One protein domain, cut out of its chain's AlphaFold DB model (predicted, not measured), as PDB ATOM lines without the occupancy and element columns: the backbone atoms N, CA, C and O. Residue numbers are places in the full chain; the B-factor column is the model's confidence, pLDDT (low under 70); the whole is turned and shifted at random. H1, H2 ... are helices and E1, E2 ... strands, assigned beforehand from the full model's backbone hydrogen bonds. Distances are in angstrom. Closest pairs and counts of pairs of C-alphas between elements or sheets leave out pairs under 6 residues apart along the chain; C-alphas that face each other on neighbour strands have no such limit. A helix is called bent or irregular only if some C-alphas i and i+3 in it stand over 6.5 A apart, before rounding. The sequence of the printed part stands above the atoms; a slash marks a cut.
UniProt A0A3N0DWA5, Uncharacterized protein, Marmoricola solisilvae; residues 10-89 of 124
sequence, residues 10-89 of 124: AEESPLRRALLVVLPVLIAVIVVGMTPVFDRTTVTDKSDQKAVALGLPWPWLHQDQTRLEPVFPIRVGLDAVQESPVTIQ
ATOM      1  N   ALA A  10     343.888 213.319 168.645       63.97
ATOM      2  CA  ALA A  10     345.031 214.208 168.768       63.97
ATOM      3  C   ALA A  10     345.400 214.256 170.251       63.97
ATOM      4  O   ALA A  10     344.604 214.742 171.059       63.97
ATOM      5  N   GLU A  11     346.547 213.676 170.620       61.84
ATOM      6  CA  GLU A  11     347.045 213.748 171.985       61.84
ATOM      7  C   GLU A  11     347.145 215.228 172.332       61.84
ATOM      8  O   GLU A  11     347.980 215.964 171.800       61.84
ATOM      9  N   GLU A  12     346.213 215.703 173.156       63.53
ATOM     10  CA  GLU A  12     346.242 217.078 173.609       63.53
ATOM     11  C   GLU A  12     347.577 217.292 174.301       63.53
ATOM     12  O   GLU A  12     347.888 216.606 175.279       63.53
ATOM     13  N   SER A  13     348.368 218.231 173.777       79.94
ATOM     14  CA  SER A  13     349.689 218.484 174.326       79.94
ATOM     15  C   SER A  13     349.569 218.740 175.835       79.94
ATOM     16  O   SER A  13     348.637 219.426 176.276       79.94
ATOM     17  N   PRO A  14     350.490 218.210 176.656       79.56
ATOM     18  CA  PRO A  14     350.457 218.413 178.105       79.56
ATOM     19  C   PRO A  14     350.418 219.906 178.469       79.56
ATOM     20  O   PRO A  14     349.793 220.284 179.455       79.56
ATOM     21  N   LEU A  15     350.984 220.763 177.611       83.81
ATOM     22  CA  LEU A  15     350.889 222.221 177.686       83.81
ATOM     23  C   LEU A  15     349.458 222.746 177.537       83.81
ATOM     24  O   LEU A  15     349.049 223.604 178.312       83.81
ATOM     25  N   ARG A  16     348.681 222.233 176.576       85.38
ATOM     26  CA  ARG A  16     347.284 222.637 176.374       85.38
ATOM     27  C   ARG A  16     346.426 222.238 177.571       85.38
ATOM     28  O   ARG A  16     345.647 223.055 178.047       85.38
ATOM     29  N   ARG A  17     346.615 221.027 178.107       84.25
ATOM     30  CA  ARG A  17     345.926 220.575 179.329       84.25
ATOM     31  C   ARG A  17     346.316 221.400 180.553       84.25
ATOM     32  O   ARG A  17     345.438 221.820 181.297       84.25
ATOM     33  N   ALA A  18     347.608 221.681 180.729       86.44
ATOM     34  CA  ALA A  18     348.086 222.537 181.808       86.44
ATOM     35  C   ALA A  18     347.485 223.945 181.708       86.44
ATOM     36  O   ALA A  18     346.961 224.444 182.695       86.44
ATOM     37  N   LEU A  19     347.466 224.554 180.520       90.81
ATOM     38  CA  LEU A  19     346.834 225.857 180.290       90.81
ATOM     39  C   LEU A  19     345.340 225.854 180.628       90.81
ATOM     40  O   LEU A  19     344.875 226.777 181.291       90.81
ATOM     41  N   LEU A  20     344.603 224.814 180.227       91.69
ATOM     42  CA  LEU A  20     343.165 224.697 180.494       91.69
ATOM     43  C   LEU A  20     342.821 224.576 181.985       91.69
ATOM     44  O   LEU A  20     341.697 224.886 182.360       91.69
ATOM     45  N   VAL A  21     343.762 224.151 182.832       90.62
ATOM     46  CA  VAL A  21     343.551 224.031 184.286       90.62
ATOM     47  C   VAL A  21     344.172 225.205 185.038       90.62
ATOM     48  O   VAL A  21     343.513 225.845 185.853       90.62
ATOM     49  N   VAL A  22     345.434 225.520 184.754       93.06
ATOM     50  CA  VAL A  22     346.203 226.537 185.479       93.06
ATOM     51  C   VAL A  22     345.641 227.930 185.233       93.06
ATOM     52  O   VAL A  22     345.546 228.706 186.178       93.06
ATOM     53  N   LEU A  23     345.240 228.256 183.999       93.00
ATOM     54  CA  LEU A  23     344.756 229.600 183.688       93.00
ATOM     55  C   LEU A  23     343.439 229.921 184.419       93.00
ATOM     56  O   LEU A  23     343.399 230.954 185.087       93.00
ATOM     57  N   PRO A  24     342.389 229.071 184.395       94.56
ATOM     58  CA  PRO A  24     341.188 229.321 185.191       94.56
ATOM     59  C   PRO A  24     341.457 229.377 186.695       94.56
ATOM     60  O   PRO A  24     340.887 230.227 187.372       94.56
ATOM     61  N   VAL A  25     342.340 228.517 187.216       94.31
ATOM     62  CA  VAL A  25     342.723 228.545 188.638       94.31
ATOM     63  C   VAL A  25     343.400 229.867 188.988       94.31
ATOM     64  O   VAL A  25     343.038 230.494 189.977       94.31
ATOM     65  N   LEU A  26     344.334 230.333 188.159       95.69
ATOM     66  CA  LEU A  26     345.005 231.614 188.356       95.69
ATOM     67  C   LEU A  26     344.010 232.779 188.317       95.69
ATOM     68  O   LEU A  26     344.043 233.639 189.193       95.69
ATOM     69  N   ILE A  27     343.099 232.788 187.338       95.12
ATOM     70  CA  ILE A  27     342.035 233.793 187.243       95.12
ATOM     71  C   ILE A  27     341.168 233.760 188.504       95.12
ATOM     72  O   ILE A  27     340.909 234.810 189.082       95.12
ATOM     73  N   ALA A  28     340.765 232.577 188.970       92.06
ATOM     74  CA  ALA A  28     339.970 232.433 190.183       92.06
ATOM     75  C   ALA A  28     340.705 232.980 191.414       92.06
ATOM     76  O   ALA A  28     340.112 233.730 192.182       92.06
ATOM     77  N   VAL A  29     341.999 232.678 191.569       92.62
ATOM     78  CA  VAL A  29     342.831 233.209 192.661       92.62
ATOM     79  C   VAL A  29     342.912 234.733 192.607       92.62
ATOM     80  O   VAL A  29     342.771 235.372 193.643       92.62
ATOM     81  N   ILE A  30     343.097 235.323 191.423       92.69
ATOM     82  CA  ILE A  30     343.146 236.784 191.260       92.69
ATOM     83  C   ILE A  30     341.789 237.411 191.593       92.69
ATOM     84  O   ILE A  30     341.735 238.369 192.359       92.69
ATOM     85  N   VAL A  31     340.698 236.868 191.047       91.50
ATOM     86  CA  VAL A  31     339.338 237.380 191.273       91.50
ATOM     87  C   VAL A  31     338.989 237.325 192.754       91.50
ATOM     88  O   VAL A  31     338.567 238.333 193.310       91.50
ATOM     89  N   VAL A  32     339.233 236.182 193.403       89.69
ATOM     90  CA  VAL A  32     339.077 236.021 194.851       89.69
ATOM     91  C   VAL A  32     339.972 237.021 195.586       89.69
ATOM     92  O   VAL A  32     339.466 237.773 196.411       89.69
ATOM     93  N   GLY A  33     341.253 237.118 195.210       87.06
ATOM     94  CA  GLY A  33     342.248 238.105 195.663       87.06
ATOM     95  C   GLY A  33     341.729 239.533 195.745       87.06
ATOM     96  O   GLY A  33     341.986 240.252 196.707       87.06
ATOM     97  N   MET A  34     340.991 239.938 194.718       89.25
ATOM     98  CA  MET A  34     340.520 241.304 194.547       89.25
ATOM     99  C   MET A  34     339.191 241.609 195.238       89.25
ATOM    100  O   MET A  34     338.829 242.780 195.327       89.25
ATOM    101  N   THR A  35     338.465 240.611 195.740       88.06
ATOM    102  CA  THR A  35     337.147 240.827 196.367       88.06
ATOM    103  C   THR A  35     337.126 241.895 197.476       88.06
ATOM    104  O   THR A  35     336.227 242.739 197.420       88.06
ATOM    105  N   PRO A  36     338.124 242.018 198.382       85.62
ATOM    106  CA  PRO A  36     338.101 243.021 199.450       85.62
ATOM    107  C   PRO A  36     338.186 244.454 198.942       85.62
ATOM    108  O   PRO A  36     337.744 245.385 199.605       85.62
ATOM    109  N   VAL A  37     338.766 244.647 197.753       86.38
ATOM    110  CA  VAL A  37     338.897 245.965 197.118       86.38
ATOM    111  C   VAL A  37     337.522 246.515 196.730       86.38
ATOM    112  O   VAL A  37     337.311 247.730 196.707       86.38
ATOM    113  N   PHE A  38     336.583 245.624 196.417       87.19
ATOM    114  CA  PHE A  38     335.244 245.981 195.970       87.19
ATOM    115  C   PHE A  38     334.204 245.929 197.088       87.19
ATOM    116  O   PHE A  38     333.132 246.515 196.923       87.19
ATOM    117  N   ASP A  39     334.507 245.275 198.212       87.50
ATOM    118  CA  ASP A  39     333.575 245.190 199.331       87.50
ATOM    119  C   ASP A  39     333.535 246.491 200.148       87.50
ATOM    120  O   ASP A  39     334.513 247.241 200.262       87.50
ATOM    121  N   ARG A  40     332.350 246.805 200.673       87.81
ATOM    122  CA  ARG A  40     332.072 248.035 201.417       87.81
ATOM    123  C   ARG A  40     331.163 247.737 202.600       87.81
ATOM    124  O   ARG A  40     330.006 247.357 202.425       87.81
ATOM    125  N   THR A  41     331.641 248.060 203.792       86.69
ATOM    126  CA  THR A  41     330.891 247.938 205.043       86.69
ATOM    127  C   THR A  41     330.394 249.310 205.485       86.69
ATOM    128  O   THR A  41     331.099 250.315 205.378       86.69
ATOM    129  N   THR A  42     329.147 249.375 205.955       90.19
ATOM    130  CA  THR A  42     328.603 250.609 206.535       90.19
ATOM    131  C   THR A  42     329.015 250.687 207.993       90.19
ATOM    132  O   THR A  42     328.756 249.761 208.754       90.19
ATOM    133  N   VAL A  43     329.632 251.800 208.360       89.69
ATOM    134  CA  VAL A  43     330.088 252.094 209.711       89.69
ATOM    135  C   VAL A  43     329.262 253.252 210.256       89.69
ATOM    136  O   VAL A  43     329.116 254.291 209.599       89.69
ATOM    137  N   THR A  44     328.688 253.051 211.441       91.31
ATOM    138  CA  THR A  44     327.761 254.001 212.064       91.31
ATOM    139  C   THR A  44     328.415 254.869 213.124       91.31
ATOM    140  O   THR A  44     327.956 255.989 213.347       91.31
ATOM    141  N   ASP A  45     329.511 254.402 213.717       91.88
ATOM    142  CA  ASP A  45     330.287 255.161 214.686       91.88
ATOM    143  C   ASP A  45     331.797 254.859 214.623       91.88
ATOM    144  O   ASP A  45     332.283 254.043 213.840       91.88
ATOM    145  N   LYS A  46     332.574 255.546 215.466       89.00
ATOM    146  CA  LYS A  46     334.031 255.361 215.547       89.00
ATOM    147  C   LYS A  46     334.432 254.009 216.150       89.00
ATOM    148  O   LYS A  46     335.553 253.557 215.930       89.00
ATOM    149  N   SER A  47     333.560 253.367 216.923       88.75
ATOM    150  CA  SER A  47     333.850 252.068 217.535       88.75
ATOM    151  C   SER A  47     333.815 250.939 216.503       88.75
ATOM    152  O   SER A  47     334.698 250.078 216.520       88.75
ATOM    153  N   ASP A  48     332.906 251.027 215.531       86.44
ATOM    154  CA  ASP A  48     332.806 250.122 214.380       86.44
ATOM    155  C   ASP A  48     334.070 250.163 213.493       86.44
ATOM    156  O   ASP A  48     334.434 249.166 212.870       86.44
ATOM    157  N   GLN A  49     334.793 251.292 213.456       88.62
ATOM    158  CA  GLN A  49     336.026 251.430 212.663       88.62
ATOM    159  C   GLN A  49     337.197 250.595 213.192       88.62
ATOM    160  O   GLN A  49     338.167 250.376 212.469       88.62
ATOM    161  N   LYS A  50     337.149 250.136 214.447       89.06
ATOM    162  CA  LYS A  50     338.253 249.385 215.062       89.06
ATOM    163  C   LYS A  50     338.430 247.992 214.455       89.06
ATOM    164  O   LYS A  50     339.514 247.419 214.524       89.06
ATOM    165  N   ALA A  51     337.357 247.437 213.903       88.06
ATOM    166  CA  ALA A  51     337.337 246.102 213.329       88.06
ATOM    167  C   ALA A  51     336.455 246.096 212.077       88.06
ATOM    168  O   ALA A  51     335.380 245.500 212.056       88.06
ATOM    169  N   VAL A  52     336.924 246.751 211.017       90.19
ATOM    170  CA  VAL A  52     336.253 246.726 209.714       90.19
ATOM    171  C   VAL A  52     336.617 245.427 209.006       90.19
ATOM    172  O   VAL A  52     337.778 245.217 208.658       90.19
ATOM    173  N   ALA A  53     335.635 244.547 208.809       89.62
ATOM    174  CA  ALA A  53     335.831 243.304 208.071       89.62
ATOM    175  C   ALA A  53     336.111 243.585 206.585       89.62
ATOM    176  O   ALA A  53     335.468 244.441 205.975       89.62
ATOM    177  N   LEU A  54     337.033 242.818 206.000       87.31
ATOM    178  CA  LEU A  54     337.395 242.891 204.578       87.31
ATOM    179  C   LEU A  54     336.372 242.241 203.640       87.31
ATOM    180  O   LEU A  54     336.569 242.256 202.425       87.31
ATOM    181  N   GLY A  55     335.295 241.688 204.193       85.88
ATOM    182  CA  GLY A  55     334.241 241.096 203.393       85.88
ATOM    183  C   GLY A  55     334.543 239.683 202.916       85.88
ATOM    184  O   GLY A  55     335.469 239.021 203.388       85.88
ATOM    185  N   LEU A  56     333.731 239.181 201.992       87.12
ATOM    186  CA  LEU A  56     333.904 237.824 201.466       87.12
ATOM    187  C   LEU A  56     335.041 237.764 200.434       87.12
ATOM    188  O   LEU A  56     335.189 238.702 199.659       87.12
ATOM    189  N   PRO A  57     335.793 236.646 200.369       86.94
ATOM    190  CA  PRO A  57     335.630 235.415 201.146       86.94
ATOM    191  C   PRO A  57     336.456 235.384 202.442       86.94
ATOM    192  O   PRO A  57     336.684 234.306 202.984       86.94
ATOM    193  N   TRP A  58     336.919 236.530 202.947       89.31
ATOM    194  CA  TRP A  58     337.758 236.608 204.147       89.31
ATOM    195  C   TRP A  58     337.114 237.428 205.268       89.31
ATOM    196  O   TRP A  58     337.701 238.410 205.731       89.31
ATOM    197  N   PRO A  59     335.936 237.016 205.772       88.56
ATOM    198  CA  PRO A  59     335.218 237.767 206.801       88.56
ATOM    199  C   PRO A  59     335.986 237.834 208.128       88.56
ATOM    200  O   PRO A  59     335.687 238.656 208.983       88.56
ATOM    201  N   TRP A  60     336.985 236.972 208.315       91.19
ATOM    202  CA  TRP A  60     337.863 236.929 209.478       91.19
ATOM    203  C   TRP A  60     339.049 237.900 209.396       91.19
ATOM    204  O   TRP A  60     339.731 238.098 210.405       91.19
ATOM    205  N   LEU A  61     339.302 238.535 208.248       91.81
ATOM    206  CA  LEU A  61     340.296 239.601 208.124       91.81
ATOM    207  C   LEU A  61     339.672 240.951 208.463       91.81
ATOM    208  O   LEU A  61     338.643 241.322 207.903       91.81
ATOM    209  N   HIS A  62     340.318 241.689 209.363       92.62
ATOM    210  CA  HIS A  62     339.832 242.980 209.842       92.62
ATOM    211  C   HIS A  62     340.919 244.047 209.774       92.62
ATOM    212  O   HIS A  62     342.082 243.760 210.058       92.62
ATOM    213  N   GLN A  63     340.541 245.283 209.466       92.38
ATOM    214  CA  GLN A  63     341.408 246.456 209.567       92.38
ATOM    215  C   GLN A  63     340.931 247.397 210.673       92.38
ATOM    216  O   GLN A  63     339.733 247.639 210.820       92.38
ATOM    217  N   ASP A  64     341.889 247.954 211.417       90.75
ATOM    218  CA  ASP A  64     341.638 249.091 212.303       90.75
ATOM    219  C   ASP A  64     341.755 250.386 211.491       90.75
ATOM    220  O   ASP A  64     342.847 250.790 211.079       90.75
ATOM    221  N   GLN A  65     340.614 251.018 211.240       90.62
ATOM    222  CA  GLN A  65     340.464 252.243 210.456       90.62
ATOM    223  C   GLN A  65     340.071 253.446 211.325       90.62
ATOM    224  O   GLN A  65     339.612 254.463 210.811       90.62
ATOM    225  N   THR A  66     340.268 253.377 212.648       87.56
ATOM    226  CA  THR A  66     339.909 254.457 213.597       87.56
ATOM    227  C   THR A  66     340.661 255.774 213.379       87.56
ATOM    228  O   THR A  66     340.290 256.807 213.943       87.56
ATOM    229  N   ARG A  67     341.732 255.736 212.578       86.06
ATOM    230  CA  ARG A  67     342.496 256.908 212.127       86.06
ATOM    231  C   ARG A  67     341.741 257.743 211.100       86.06
ATOM    232  O   ARG A  67     342.002 258.936 210.993       86.06
ATOM    233  N   LEU A  68     340.824 257.130 210.354       81.38
ATOM    234  CA  LEU A  68     339.932 257.860 209.473       81.38
ATOM    235  C   LEU A  68     338.967 258.642 210.369       81.38
ATOM    236  O   LEU A  68     338.262 258.048 211.182       81.38
ATOM    237  N   GLU A  69     338.896 259.962 210.206       86.56
ATOM    238  CA  GLU A  69     337.934 260.820 210.913       86.56
ATOM    239  C   GLU A  69     336.787 261.265 209.982       86.56
ATOM    240  O   GLU A  69     336.669 262.451 209.666       86.56
ATOM    241  N   PRO A  70     335.948 260.340 209.470       85.31
ATOM    242  CA  PRO A  70     334.834 260.693 208.610       85.31
ATOM    243  C   PRO A  70     333.647 261.223 209.419       85.31
ATOM    244  O   PRO A  70     333.516 261.002 210.624       85.31
ATOM    245  N   VAL A  71     332.715 261.858 208.714       89.19
ATOM    246  CA  VAL A  71     331.372 262.118 209.237       89.19
ATOM    247  C   VAL A  71     330.538 260.845 209.074       89.19
ATOM    248  O   VAL A  71     330.413 260.323 207.967       89.19
ATOM    249  N   PHE A  72     329.982 260.341 210.175       88.94
ATOM    250  CA  PHE A  72     329.170 259.122 210.190       88.94
ATOM    251  C   PHE A  72     327.694 259.398 209.836       88.94
ATOM    252  O   PHE A  72     327.194 260.488 210.128       88.94
ATOM    253  N   PRO A  73     326.964 258.415 209.271       90.81
ATOM    254  CA  PRO A  73     327.437 257.099 208.830       90.81
ATOM    255  C   PRO A  73     328.189 257.164 207.491       90.81
ATOM    256  O   PRO A  73     327.855 257.963 206.616       90.81
ATOM    257  N   ILE A  74     329.169 256.278 207.301       90.31
ATOM    258  CA  ILE A  74     329.970 256.200 206.070       90.31
ATOM    259  C   ILE A  74     330.134 254.750 205.603       90.31
ATOM    260  O   ILE A  74     330.131 253.818 206.404       90.31
ATOM    261  N   ARG A  75     330.289 254.549 204.290       89.38
ATOM    262  CA  ARG A  75     330.721 253.262 203.731       89.38
ATOM    263  C   ARG A  75     332.234 253.244 203.584       89.38
ATOM    264  O   ARG A  75     332.784 254.000 202.784       89.38
ATOM    265  N   VAL A  76     332.885 252.351 204.310       89.19
ATOM    266  CA  VAL A  76     334.330 252.122 204.242       89.19
ATOM    267  C   VAL A  76     334.613 250.788 203.558       89.19
ATOM    268  O   VAL A  76     333.756 249.910 203.523       89.19
ATOM    269  N   GLY A  77     335.779 250.665 202.933       87.00
ATOM    270  CA  GLY A  77     336.244 249.430 202.292       87.00
ATOM    271  C   GLY A  77     337.684 249.152 202.698       87.00
ATOM    272  O   GLY A  77     338.145 249.713 203.690       87.00
ATOM    273  N   LEU A  78     338.400 248.340 201.919       87.38
ATOM    274  CA  LEU A  78     339.836 248.131 202.108       87.38
ATOM    275  C   LEU A  78     340.596 249.470 202.081       87.38
ATOM    276  O   LEU A  78     340.469 250.237 201.124       87.38
ATOM    277  N   ASP A  79     341.398 249.708 203.115       86.25
ATOM    278  CA  ASP A  79     342.335 250.830 203.197       86.25
ATOM    279  C   ASP A  79     343.779 250.340 203.003       86.25
ATOM    280  O   ASP A  79     344.058 249.134 203.081       86.25
ATOM    281  N   ALA A  80     344.713 251.255 202.742       81.00
ATOM    282  CA  ALA A  80     346.121 250.926 202.570       81.00
ATOM    283  C   ALA A  80     346.641 250.140 203.788       81.00
ATOM    284  O   ALA A  80     346.625 250.615 204.921       81.00
ATOM    285  N   VAL A  81     347.137 248.918 203.553       77.00
ATOM    286  CA  VAL A  81     347.568 247.991 204.622       77.00
ATOM    287  C   VAL A  81     348.685 248.586 205.485       77.00
ATOM    288  O   VAL A  81     348.803 248.257 206.665       77.00
ATOM    289  N   GLN A  82     349.502 249.476 204.916       76.50
ATOM    290  CA  GLN A  82     350.533 250.204 205.654       76.50
ATOM    291  C   GLN A  82     349.946 251.206 206.662       76.50
ATOM    292  O   GLN A  82     350.553 251.449 207.705       76.50
ATOM    293  N   GLU A  83     348.787 251.788 206.361       78.81
ATOM    294  CA  GLU A  83     348.134 252.820 207.175       78.81
ATOM    295  C   GLU A  83     347.197 252.206 208.222       78.81
ATOM    296  O   GLU A  83     347.145 252.690 209.361       78.81
ATOM    297  N   SER A  84     346.575 251.080 207.863       84.75
ATOM    298  CA  SER A  84     345.664 250.286 208.687       84.75
ATOM    299  C   SER A  84     346.037 248.797 208.634       84.75
ATOM    300  O   SER A  84     345.633 248.085 207.703       84.75
ATOM    301  N   PRO A  85     346.804 248.293 209.627       85.19
ATOM    302  CA  PRO A  85     347.243 246.905 209.664       85.19
ATOM    303  C   PRO A  85     346.070 245.925 209.642       85.19
ATOM    304  O   PRO A  85     345.070 246.108 210.341       85.19
ATOM    305  N   VAL A  86     346.225 244.855 208.865       91.12
ATOM    306  CA  VAL A  86     345.256 243.758 208.814       91.12
ATOM    307  C   VAL A  86     345.504 242.808 209.984       91.12
ATOM    308  O   VAL A  86     346.631 242.386 210.242       91.12
ATOM    309  N   THR A  87     344.433 242.441 210.677       91.31
ATOM    310  CA  THR A  87     344.426 241.494 211.790       91.31
ATOM    311  C   THR A  87     343.535 240.299 211.474       91.31
ATOM    312  O   THR A  87     342.576 240.394 210.707       91.31
ATOM    313  N   ILE A  88     343.876 239.149 212.056       92.81
ATOM    314  CA  ILE A  88     343.140 237.894 211.888       92.81
ATOM    315  C   ILE A  88     342.253 237.681 213.113       92.81
ATOM    316  O   ILE A  88     342.748 237.594 214.240       92.81
ATOM    317  N   GLN A  89     340.952 237.516 212.894       92.56
ATOM    318  CA  GLN A  89     340.038 236.997 213.903       92.56
ATOM    319  C   GLN A  89     340.013 235.469 213.853       92.56
ATOM    320  O   GLN A  89     339.272 234.854 213.086       92.56
TER     321      GLN A  89
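Overview. This is residues 10 to 89 of the 124 residues of an uncharacterized protein of Marmoricola solisilvae (UniProt A0A3N0DWA5). One long helix, H1, sticks out like a handle from a small, compact head of loops, short strands and one short helix. The first part of the handle, residues 10 to 31, stands free, while the head holds two separate two-stranded pairings, E1 with E3 and E2 with E4, and the short helix H2. The printed part has 80 residues with two named helices and four named strands, in the order H1, E1, H2, E2, E3, E4; both two-stranded sheets are antiparallel, and the class is mixed, helices and strands. The whole is extended, with a radius of gyration of the C-alphas of 18.4 A, and is a rod of 64 by 19 by 19 A.

Arrangement. H1, residues 14 to 38, is joined to E1, residues 41 to 43, by a tight link. H1 is apart from H2, residues 48 to 51, and from E2, residues 61 to 63, E3, residues 74 to 76, and E4, residues 86 to 88. E1 and E3 are antiparallel neighbours at 138 degrees, with N 41 and O 76 2.8 A apart and N 43 and O 74 2.9 A apart, within hydrogen-bond range. The closest C-alphas of H2 and E2 are those of Ala 51 and His 62, 5.3 A apart. After H2, residues 52 to 53 pair antiparallel with residues 62 to 63 of E2. On E2 and E4, antiparallel at 141 degrees, N 62 and O 87 are within hydrogen-bond range at 2.9 A, and N 87 and O 62 at 2.8 A. E1 is apart from E2 and from E4. In H1, 17 of 21 O i to N i+4 pairs are within hydrogen-bond range; H2 is too short for such a pair, and its one O i to N i+3 pair is not within range.

Along the chain. H1 begins at C-alpha 14, (350.457, 218.413, 178.105), and ends at C-alpha 38, (335.244, 245.981, 195.970), 36.2 A away. It is irregular, with C-alphas 33 and 36 7.5 A apart. E1 is 6.3 A long, H2 6.1 A, E2 7.1 A, E3 6.2 A and E4 7.0 A, each from first to last C-alpha. H2 is neither bent nor irregular, but only just: C-alphas 48 and 51 are 6.1 A apart. E4 ends at C-alpha 88, (343.140, 237.894, 211.888).

Size, cuts and confidence. The C-alphas of Ala 10 and Val 71 are the two farthest apart, at 64.2 A. Without residues 10 to 31, the body of 58 residues spans 31 by 18 by 18 A. The printed part has no cut and no long link. The mean pLDDT of the printed part is 87.4, and residues 10 to 12 are under 70.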